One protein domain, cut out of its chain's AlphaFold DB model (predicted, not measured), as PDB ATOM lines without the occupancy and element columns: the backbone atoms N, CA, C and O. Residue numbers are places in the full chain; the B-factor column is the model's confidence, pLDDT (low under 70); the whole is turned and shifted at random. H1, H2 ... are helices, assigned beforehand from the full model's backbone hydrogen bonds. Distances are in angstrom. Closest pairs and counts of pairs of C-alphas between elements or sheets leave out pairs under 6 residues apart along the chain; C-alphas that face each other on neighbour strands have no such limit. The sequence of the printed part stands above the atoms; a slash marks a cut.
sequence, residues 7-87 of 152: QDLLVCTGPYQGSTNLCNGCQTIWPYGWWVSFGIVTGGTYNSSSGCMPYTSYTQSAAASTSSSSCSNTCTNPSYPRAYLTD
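AT A GLANCE: This is residues 7 to 87 of the 152 residues of an uncharacterized protein of Ramazzottius varieornatus (UniProt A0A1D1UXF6). This domain has little regular structure: long loops wind round the short helix H1 in the middle, and H2, H3 and H4 sit at separate places on the rim. The printed part has 81 residues, with 25 in four named helices, H1 to H4 in chain order, and no named strand; the class is all helix. It is compact, with a radius of gyration of the C-alphas of 12.2 A and spans of 33 by 30 by 18 A.

IN THESE COORDINATES: H1, residues 7 to 12, begins at C-alpha 7 (41.826, 42.762, 138.069) and is 8.2 A long. H2, residues 29 to 37, spans 12.3 A. H3, residues 60 to 65, spans 8.7 A. H4, residues 84 to 87, spans 5.2 A and ends at C-alpha 87 (49.483, 43.905, 126.529).

HOW THE PARTS SIT: H1 and H2 are close but not clearly touching, about perpendicular at 87 degrees; their closest C-alphas, of Leu 9 and Pro 31, are 6.4 A apart. H3 is apart from H1, H2 and H4, and H4 is apart from H1 and H2. In H1, H2 and H3 every O i to N i+4 pair is within hydrogen-bond range; H4 is too short for one.

THE WHOLE: The C-alphas farthest apart, of Gly 18 and Pro 81, are 32.9 A apart. The printed part has no cut. The three links, residues 13 to 28, 38 to 59 and 66 to 83, are long. Residues 15 to 18 have pLDDT under 70.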
ATOM      1  N   GLN A   7      42.050  44.201 137.936       94.50
ATOM      2  CA  GLN A   7      41.826  42.762 138.069       94.50
ATOM      3  C   GLN A   7      43.134  41.971 138.024       94.50
ATOM      4  O   GLN A   7      43.367  41.158 138.909       94.50
ATOM      5  N   ASP A   8      43.973  42.212 137.012       94.94
ATOM      6  CA  ASP A   8      45.288  41.577 136.855       94.94
ATOM      7  C   ASP A   8      46.155  41.849 138.083       94.94
ATOM      8  O   ASP A   8      46.669  40.930 138.720       94.94
ATOM      9  N   LEU A   9      46.217  43.120 138.480       92.31
ATOM     10  CA  LEU A   9      46.964  43.540 139.651       92.31
ATOM     11  C   LEU A   9      46.414  42.931 140.949       92.31
ATOM     12  O   LEU A   9      47.205  42.580 141.804       92.31
ATOM     13  N   LEU A  10      45.101  42.748 141.094       91.19
ATOM     14  CA  LEU A  10      44.493  42.132 142.274       91.19
ATOM     15  C   LEU A  10      44.817  40.639 142.377       91.19
ATOM     16  O   LEU A  10      45.211  40.182 143.444       91.19
ATOM     17  N   VAL A  11      44.641  39.867 141.297       91.12
ATOM     18  CA  VAL A  11      44.719  38.395 141.372       91.12
ATOM     19  C   VAL A  11      46.118  37.840 141.141       91.12
ATOM     20  O   VAL A  11      46.444  36.782 141.679       91.12
ATOM     21  N   CYS A  12      46.968  38.534 140.380       90.38
ATOM     22  CA  CYS A  12      48.294  38.032 140.016       90.38
ATOM     23  C   CYS A  12      49.411  38.467 140.974       90.38
ATOM     24  O   CYS A  12      50.448  37.809 141.023       90.38
ATOM     25  N   THR A  13      49.194  39.482 141.817       84.75
ATOM     26  CA  THR A  13      50.108  39.791 142.934       84.75
ATOM     27  C   THR A  13      49.897  38.875 144.138       84.75
ATOM     28  O   THR A  13      50.780  38.754 144.984       84.75
ATOM     29  N   GLY A  14      48.735  38.220 144.226       70.94
ATOM     30  CA  GLY A  14      48.309  37.422 145.374       70.94
ATOM     31  C   GLY A  14      49.285  36.344 145.866       70.94
ATOM     32  O   GLY A  14      49.452  36.233 147.081       70.94
ATOM     33  N   PRO A  15      49.992  35.587 144.996       67.06
ATOM     34  CA  PRO A  15      50.989  34.609 145.442       67.06
ATOM     35  C   PRO A  15      52.094  35.195 146.335       67.06
ATOM     36  O   PRO A  15      52.646  34.482 147.165       67.06
ATOM     37  N   TYR A  16      52.397  36.489 146.195       69.12
ATOM     38  CA  TYR A  16      53.443  37.182 146.957       69.12
ATOM     39  C   TYR A  16      52.934  37.755 148.281       69.12
ATOM     40  O   TYR A  16      53.728  38.162 149.121       69.12
ATOM     41  N   GLN A  17      51.614  37.780 148.474       68.94
ATOM     42  CA  GLN A  17      50.968  38.420 149.619       68.94
ATOM     43  C   GLN A  17      50.616  37.434 150.738       68.94
ATOM     44  O   GLN A  17      50.229  37.863 151.818       68.94
ATOM     45  N   GLY A  18      50.702  36.119 150.496       66.94
ATOM     46  CA  GLY A  18      50.375  35.091 151.494       66.94
ATOM     47  C   GLY A  18      48.905  35.069 151.948       66.94
ATOM     48  O   GLY A  18      48.572  34.331 152.872       66.94
ATOM     49  N   SER A  19      48.028  35.856 151.311       73.50
ATOM     50  CA  SER A  19      46.601  35.930 151.631       73.50
ATOM     51  C   SER A  19      45.785  34.934 150.808       73.50
ATOM     52  O   SER A  19      46.006  34.758 149.608       73.50
ATOM     53  N   THR A  20      44.803  34.300 151.448       75.62
ATOM     54  CA  THR A  20      43.839  33.397 150.801       75.62
ATOM     55  C   THR A  20      42.703  34.147 150.100       75.62
ATOM     56  O   THR A  20      42.147  33.627 149.134       75.62
ATOM     57  N   ASN A  21      42.389  35.369 150.546       83.94
ATOM     58  CA  ASN A  21      41.403  36.262 149.936       83.94
ATOM     59  C   ASN A  21      42.052  37.621 149.649       83.94
ATOM     60  O   ASN A  21      42.476  38.337 150.559       83.94
ATOM     61  N   LEU A  22      42.116  37.982 148.370       87.56
ATOM     62  CA  LEU A  22      42.841  39.166 147.903       87.56
ATOM     63  C   LEU A  22      42.030  40.463 148.035       87.56
ATOM     64  O   LEU A  22      42.579  41.548 147.880       87.56
ATOM     65  N   CYS A  23      40.746  40.376 148.387       88.94
ATOM     66  CA  CYS A  23      39.891  41.523 148.692       88.94
ATOM     67  C   CYS A  23      39.930  41.946 150.173       88.94
ATOM     68  O   CYS A  23      39.272  42.919 150.530       88.94
ATOM     69  N   ASN A  24      40.706  41.267 151.027       86.81
ATOM     70  CA  ASN A  24      40.840  41.601 152.454       86.81
ATOM     71  C   ASN A  24      41.937  42.643 152.757       86.81
ATOM     72  O   ASN A  24      42.254  42.880 153.920       86.81
ATOM     73  N   GLY A  25      42.522  43.254 151.726       82.88
ATOM     74  CA  GLY A  25      43.599  44.232 151.856       82.88
ATOM     75  C   GLY A  25      44.977  43.675 151.493       82.88
ATOM     76  O   GLY A  25      45.176  42.473 151.318       82.88
ATOM     77  N   CYS A  26      45.930  44.590 151.331       79.62
ATOM     78  CA  CYS A  26      47.292  44.327 150.881       79.62
ATOM     79  C   CYS A  26      48.206  45.487 151.313       79.62
ATOM     80  O   CYS A  26      47.728  46.607 151.473       79.62
ATOM     81  N   GLN A  27      49.516  45.251 151.448       81.50
ATOM     82  CA  GLN A  27      50.482  46.351 151.538       81.50
ATOM     83  C   GLN A  27      50.640  47.033 150.171       81.50
ATOM     84  O   GLN A  27      50.980  46.379 149.180       81.50
ATOM     85  N   THR A  28      50.492  48.355 150.125       81.81
ATOM     86  CA  THR A  28      50.457  49.138 148.875       81.81
ATOM     87  C   THR A  28      51.735  49.044 148.037       81.81
ATOM     88  O   THR A  28      51.699  49.279 146.832       81.81
ATOM     89  N   ILE A  29      52.861  48.620 148.618       85.19
ATOM     90  CA  ILE A  29      54.125  48.428 147.892       85.19
ATOM     91  C   ILE A  29      54.070  47.308 146.835       85.19
ATOM     92  O   ILE A  29      54.704  47.417 145.782       85.19
ATOM     93  N   TRP A  30      53.310  46.236 147.082       86.94
ATOM     94  CA  TRP A  30      53.300  45.048 146.219       86.94
ATOM     95  C   TRP A  30      52.797  45.328 144.795       86.94
ATOM     96  O   TRP A  30      53.494  44.940 143.852       86.94
ATOM     97  N   PRO A  31      51.662  46.031 144.601       89.56
ATOM     98  CA  PRO A  31      51.226  46.543 143.300       89.56
ATOM     99  C   PRO A  31      52.328  47.197 142.459       89.56
ATOM    100  O   PRO A  31      52.495  46.878 141.280       89.56
ATOM    101  N   TYR A  32      53.111  48.090 143.064       91.25
ATOM    102  CA  TYR A  32      54.161  48.830 142.369       91.25
ATOM    103  C   TYR A  32      55.367  47.951 142.037       91.25
ATOM    104  O   TYR A  32      55.886  48.007 140.919       91.25
ATOM    105  N   GLY A  33      55.776  47.086 142.969       91.31
ATOM    106  CA  GLY A  33      56.813  46.086 142.711       91.31
ATOM    107  C   GLY A  33      56.441  45.150 141.563       91.31
ATOM    108  O   GLY A  33      57.275  44.860 140.700       91.31
ATOM    109  N   TRP A  34      55.175  44.738 141.501       91.62
ATOM    110  CA  TRP A  34      54.642  43.919 140.415       91.62
ATOM    111  C   TRP A  34      54.636  44.658 139.078       91.62
ATOM    112  O   TRP A  34      55.111  44.126 138.073       91.62
ATOM    113  N   TRP A  35      54.168  45.903 139.068       94.56
ATOM    114  CA  TRP A  35      54.144  46.747 137.876       94.56
ATOM    115  C   TRP A  35      55.529  46.941 137.252       94.56
ATOM    116  O   TRP A  35      55.675  46.859 136.032       94.56
ATOM    117  N   VAL A  36      56.560  47.157 138.071       95.62
ATOM    118  CA  VAL A  36      57.941  47.299 137.584       95.62
ATOM    119  C   VAL A  36      58.510  45.954 137.120       95.62
ATOM    120  O   VAL A  36      59.104  45.859 136.046       95.62
ATOM    121  N   SER A  37      58.292  44.882 137.885       94.00
ATOM    122  CA  SER A  37      58.906  43.574 137.606       94.00
ATOM    123  C   SER A  37      58.251  42.854 136.422       94.00
ATOM    124  O   SER A  37      58.927  42.371 135.505       94.00
ATOM    125  N   PHE A  38      56.922  42.806 136.405       93.81
ATOM    126  CA  PHE A  38      56.128  41.982 135.492       93.81
ATOM    127  C   PHE A  38      55.270  42.811 134.538       93.81
ATOM    128  O   PHE A  38      55.085  42.388 133.393       93.81
ATOM    129  N   GLY A  39      54.849  44.006 134.950       95.50
ATOM    130  CA  GLY A  39      53.907  44.840 134.207       95.50
ATOM    131  C   GLY A  39      52.459  44.437 134.442       95.50
ATOM    132  O   GLY A  39      52.184  43.385 135.013       95.50
ATOM    133  N   ILE A  40      51.543  45.293 133.997       96.56
ATOM    134  CA  ILE A  40      50.097  45.121 134.174       96.56
ATOM    135  C   ILE A  40      49.427  45.226 132.809       96.56
ATOM    136  O   ILE A  40      49.751  46.126 132.025       96.56
ATOM    137  N   VAL A  41      48.503  44.321 132.509       97.56
ATOM    138  CA  VAL A  41      47.691  44.414 131.285       97.56
ATOM    139  C   VAL A  41      46.635  45.515 131.383       97.56
ATOM    140  O   VAL A  41      46.387  46.102 132.436       97.56
ATOM    141  N   THR A  42      45.984  45.819 130.272       97.75
ATOM    142  CA  THR A  42      44.845  46.738 130.239       97.75
ATOM    143  C   THR A  42      43.583  46.079 130.794       97.75
ATOM    144  O   THR A  42      43.407  44.864 130.708       97.75
ATOM    145  N   GLY A  43      42.667  46.861 131.354       97.25
ATOM    146  CA  GLY A  43      41.426  46.340 131.914       97.25
ATOM    147  C   GLY A  43      40.485  47.444 132.354       97.25
ATOM    148  O   GLY A  43      40.891  48.363 133.057       97.25
ATOM    149  N   GLY A  44      39.240  47.346 131.908       95.94
ATOM    150  CA  GLY A  44      38.177  48.290 132.209       95.94
ATOM    151  C   GLY A  44      37.450  48.013 133.525       95.94
ATOM    152  O   GLY A  44      37.715  47.042 134.238       95.94
ATOM    153  N   THR A  45      36.445  48.841 133.802       95.62
ATOM    154  CA  THR A  45      35.499  48.645 134.907       95.62
ATOM    155  C   THR A  45      34.633  47.394 134.717       95.62
ATOM    156  O   THR A  45      34.612  46.770 133.649       95.62
ATOM    157  N   TYR A  46      33.893  47.029 135.765       94.88
ATOM    158  CA  TYR A  46      32.930  45.931 135.725       94.88
ATOM    159  C   TYR A  46      31.941  46.080 134.558       94.88
ATOM    160  O   TYR A  46      31.443  47.175 134.297       94.88
ATOM    161  N   ASN A  47      31.682  44.981 133.842       93.25
ATOM    162  CA  ASN A  47      30.824  44.913 132.649       93.25
ATOM    163  C   ASN A  47      31.196  45.858 131.487       93.25
ATOM    164  O   ASN A  47      30.396  46.050 130.575       93.25
ATOM    165  N   SER A  48      32.407  46.420 131.465       94.62
ATOM    166  CA  SER A  48      32.840  47.288 130.358       94.62
ATOM    167  C   SER A  48      33.298  46.533 129.107       94.62
ATOM    168  O   SER A  48      33.387  47.135 128.040       94.62
ATOM    169  N   SER A  49      33.660  45.248 129.239       93.44
ATOM    170  CA  SER A  49      34.335  44.452 128.196       93.44
ATOM    171  C   SER A  49      35.508  45.187 127.527       93.44
ATOM    172  O   SER A  49      35.776  45.013 126.337       93.44
ATOM    173  N   SER A  50      36.204  46.029 128.293       96.12
ATOM    174  CA  SER A  50      37.295  46.876 127.813       96.12
ATOM    175  C   SER A  50      38.645  46.376 128.325       96.12
ATOM    176  O   SER A  50      38.787  46.036 129.498       96.12
ATOM    177  N   GLY A  51      39.649  46.346 127.447       96.69
ATOM    178  CA  GLY A  51      40.992  45.854 127.768       96.69
ATOM    179  C   GLY A  51      41.082  44.332 127.915       96.69
ATOM    180  O   GLY A  51      40.101  43.613 127.723       96.69
ATOM    181  N   CYS A  52      42.277  43.853 128.249       97.44
ATOM    182  CA  CYS A  52      42.613  42.438 128.407       97.44
ATOM    183  C   CYS A  52      41.897  41.773 129.594       97.44
ATOM    184  O   CYS A  52      41.347  40.680 129.446       97.44
ATOM    185  N   MET A  53      41.875  42.428 130.760       96.56
ATOM    186  CA  MET A  53      41.273  41.897 131.990       96.56
ATOM    187  C   MET A  53      40.370  42.933 132.681       96.56
ATOM    188  O   MET A  53      40.831  43.650 133.571       96.56
ATOM    189  N   PRO A  54      39.087  43.044 132.293       96.12
ATOM    190  CA  PRO A  54      38.104  43.861 133.008       96.12
ATOM    191  C   PRO A  54      37.899  43.401 134.462       96.12
ATOM    192  O   PRO A  54      38.079  42.223 134.775       96.12
ATOM    193  N   TYR A  55      37.485  44.316 135.342       95.56
ATOM    194  CA  TYR A  55      37.208  44.024 136.757       95.56
ATOM    195  C   TYR A  55      36.009  43.085 136.957       95.56
ATOM    196  O   TYR A  55      34.971  43.271 136.318       95.56
ATOM    197  N   THR A  56      36.121  42.106 137.865       93.44
ATOM    198  CA  THR A  56      35.067  41.096 138.105       93.44
ATOM    199  C   THR A  56      34.600  40.977 139.559       93.44
ATOM    200  O   THR A  56      33.480  40.519 139.787       93.44
ATOM    201  N   SER A  57      35.377  41.432 140.545       90.81
ATOM    202  CA  SER A  57      35.078  41.263 141.982       90.81
ATOM    203  C   SER A  57      34.070  42.284 142.550       90.81
ATOM    204  O   SER A  57      34.242  42.774 143.658       90.81
ATOM    205  N   TYR A  58      33.008  42.618 141.804       91.81
ATOM    206  CA  TYR A  58      32.048  43.675 142.173       91.81
ATOM    207  C   TYR A  58      31.057  43.279 143.286       91.81
ATOM    208  O   TYR A  58      30.564  44.139 144.012       91.81
ATOM    209  N   THR A  59      30.729  41.990 143.429       93.19
ATOM    210  CA  THR A  59      29.809  41.508 144.475       93.19
ATOM    211  C   THR A  59      30.571  40.971 145.684       93.19
ATOM    212  O   THR A  59      31.686  40.472 145.549       93.19
ATOM    213  N   GLN A  60      29.930  40.964 146.859       90.00
ATOM    214  CA  GLN A  60      30.508  40.371 148.071       90.00
ATOM    215  C   GLN A  60      30.909  38.903 147.869       90.00
ATOM    216  O   GLN A  60      31.960  38.476 148.338       90.00
ATOM    217  N   SER A  61      30.089  38.126 147.156       91.75
ATOM    218  CA  SER A  61      30.389  36.727 146.845       91.75
ATOM    219  C   SER A  61      31.601  36.587 145.921       91.75
ATOM    220  O   SER A  61      32.459  35.745 146.175       91.75
ATOM    221  N   ALA A  62      31.711  37.434 144.893       90.12
ATOM    222  CA  ALA A  62      32.856  37.439 143.989       90.12
ATOM    223  C   ALA A  62      34.138  37.838 144.733       90.12
ATOM    224  O   ALA A  62      35.143  37.128 144.644       90.12
ATOM    225  N   ALA A  63      34.083  38.901 145.540       89.81
ATOM    226  CA  ALA A  63      35.180  39.336 146.399       89.81
ATOM    227  C   ALA A  63      35.617  38.229 147.373       89.81
ATOM    228  O   ALA A  63      36.799  37.910 147.449       89.81
ATOM    229  N   ALA A  64      34.668  37.556 148.034       88.69
ATOM    230  CA  ALA A  64      34.948  36.443 148.945       88.69
ATOM    231  C   ALA A  64      35.665  35.260 148.270       88.69
ATOM    232  O   ALA A  64      36.435  34.556 148.917       88.69
ATOM    233  N   SER A  65      35.418  35.046 146.974       88.31
ATOM    234  CA  SER A  65      36.058  33.996 146.173       88.31
ATOM    235  C   SER A  65      37.340  34.441 145.454       88.31
ATOM    236  O   SER A  65      37.994  33.625 144.803       88.31
ATOM    237  N   THR A  66      37.709  35.723 145.547       89.31
ATOM    238  CA  THR A  66      38.853  36.276 144.816       89.31
ATOM    239  C   THR A  66      40.157  35.821 145.465       89.31
ATOM    240  O   THR A  66      40.499  36.227 146.575       89.31
ATOM    241  N   SER A  67      40.908  34.987 144.752       88.56
ATOM    242  CA  SER A  67      42.174  34.424 145.226       88.56
ATOM    243  C   SER A  67      43.205  34.341 144.102       88.56
ATOM    244  O   SER A  67      42.895  34.574 142.933       88.56
ATOM    245  N   SER A  68      44.445  33.986 144.441       84.50
ATOM    246  CA  SER A  68      45.552  33.939 143.479       84.50
ATOM    247  C   SER A  68      45.383  32.869 142.400       84.50
ATOM    248  O   SER A  68      45.933  33.006 141.309       84.50
ATOM    249  N   SER A  69      44.560  31.845 142.647       84.12
ATOM    250  CA  SER A  69      44.179  30.861 141.625       84.12
ATOM    251  C   SER A  69      43.377  31.478 140.473       84.12
ATOM    252  O   SER A  69      43.287  30.882 139.403       84.12
ATOM    253  N   SER A  70      42.828  32.683 140.668       85.06
ATOM    254  CA  SER A  70      42.129  33.446 139.630       85.06
ATOM    255  C   SER A  70      43.087  34.152 138.661       85.06
ATOM    256  O   SER A  70      42.634  34.720 137.668       85.06
ATOM    257  N   CYS A  71      44.401  34.125 138.914       89.38
ATOM    258  CA  CYS A  71      45.394  34.624 137.970       89.38
ATOM    259  C   CYS A  71      45.579  33.641 136.808       89.38
ATOM    260  O   CYS A  71      46.247  32.614 136.933       89.38
ATOM    261  N   SER A  72      45.007  33.971 135.652       86.94
ATOM    262  CA  SER A  72      45.038  33.114 134.466       86.94
ATOM    263  C   SER A  72      46.218  33.381 133.525       86.94
ATOM    264  O   SER A  72      46.367  32.652 132.544       86.94
ATOM    265  N   ASN A  73      47.027  34.428 133.765       91.81
ATOM    266  CA  ASN A  73      48.085  34.915 132.857       91.81
ATOM    267  C   ASN A  73      47.636  35.020 131.380       91.81
ATOM    268  O   ASN A  73      48.417  34.832 130.444       91.81
ATOM    269  N   THR A  74      46.344  35.273 131.168       95.69
ATOM    270  CA  THR A  74      45.657  35.320 129.874       95.69
ATOM    271  C   THR A  74      44.578  36.396 129.931       95.69
ATOM    272  O   THR A  74      44.058  36.699 131.004       95.69
ATOM    273  N   CYS A  75      44.228  36.990 128.789       96.44
ATOM    274  CA  CYS A  75      43.147  37.971 128.753       96.44
ATOM    275  C   CYS A  75      41.804  37.285 129.006       96.44
ATOM    276  O   CYS A  75      41.459  36.324 128.321       96.44
ATOM    277  N   THR A  76      41.050  37.789 129.981       95.81
ATOM    278  CA  THR A  76      39.712  37.286 130.319       95.81
ATOM    279  C   THR A  76      38.632  37.877 129.420       95.81
ATOM    280  O   THR A  76      37.537  37.327 129.341       95.81
ATOM    281  N   ASN A  77      38.929  38.972 128.712       95.94
ATOM    282  CA  ASN A  77      38.074  39.513 127.665       95.94
ATOM    283  C   ASN A  77      38.335  38.798 126.324       95.94
ATOM    284  O   ASN A  77      39.359  39.069 125.689       95.94
ATOM    285  N   PRO A  78      37.417  37.938 125.844       94.00
ATOM    286  CA  PRO A  78      37.624  37.164 124.620       94.00
ATOM    287  C   PRO A  78      37.621  38.028 123.352       94.00
ATOM    288  O   PRO A  78      38.165  37.622 122.330       94.00
ATOM    289  N   SER A  79      37.021  39.217 123.411       94.44
ATOM    290  CA  SER A  79      36.950  40.148 122.282       94.44
ATOM    291  C   SER A  79      38.183  41.051 122.181       94.44
ATOM    292  O   SER A  79      38.272  41.862 121.258       94.44
ATOM    293  N   TYR A  80      39.122  40.963 123.131       96.50
ATOM    294  CA  TYR A  80      40.307  41.811 123.144       96.50
ATOM    295  C   TYR A  80      41.388  41.271 122.188       96.50
ATOM    296  O   TYR A  80      41.780  40.111 122.298       96.50
ATOM    297  N   PRO A  81      41.910  42.088 121.252       95.19
ATOM    298  CA  PRO A  81      42.739  41.585 120.155       95.19
ATOM    299  C   PRO A  81      44.204  41.315 120.529       95.19
ATOM    300  O   PRO A  81      44.920  40.688 119.749       95.19
ATOM    301  N   ARG A  82      44.692  41.820 121.670       96.12
ATOM    302  CA  ARG A  82      46.093  41.642 122.088       96.12
ATOM    303  C   ARG A  82      46.211  40.512 123.100       96.12
ATOM    304  O   ARG A  82      45.374  40.368 123.983       96.12
ATOM    305  N   ALA A  83      47.290  39.743 122.991       96.62
ATOM    306  CA  ALA A  83      47.613  38.705 123.959       96.62
ATOM    307  C   ALA A  83      48.093  39.313 125.285       96.62
ATOM    308  O   ALA A  83      48.734  40.361 125.302       96.62
ATOM    309  N   TYR A  84      47.866  38.598 126.389       96.94
ATOM    310  CA  TYR A  84      48.234  39.035 127.740       96.94
ATOM    311  C   TYR A  84      49.691  39.507 127.833       96.94
ATOM    312  O   TYR A  84      49.962  40.626 128.255       96.94
ATOM    313  N   LEU A  85      50.644  38.696 127.358       95.62
ATOM    314  CA  LEU A  85      52.072  39.008 127.479       95.62
ATOM    315  C   LEU A  85      52.483  40.284 126.733       95.62
ATOM    316  O   LEU A  85      53.384  40.973 127.209       95.62
ATOM    317  N   THR A  86      51.847  40.580 125.595       96.38
ATOM    318  CA  THR A  86      52.141  41.761 124.767       96.38
ATOM    319  C   THR A  86      51.326  42.986 125.166       96.38
ATOM    320  O   THR A  86      51.652  44.091 124.743       96.38
ATOM    321  N   ASP A  87      50.292  42.813 125.991       97.44
ATOM    322  CA  ASP A  87      49.483  43.905 126.529       97.44
ATOM    323  C   ASP A  87      50.025  44.480 127.846       97.44
ATOM    324  O   ASP A  87      49.556  45.518 128.311       97.44
TER     325      ASP A  87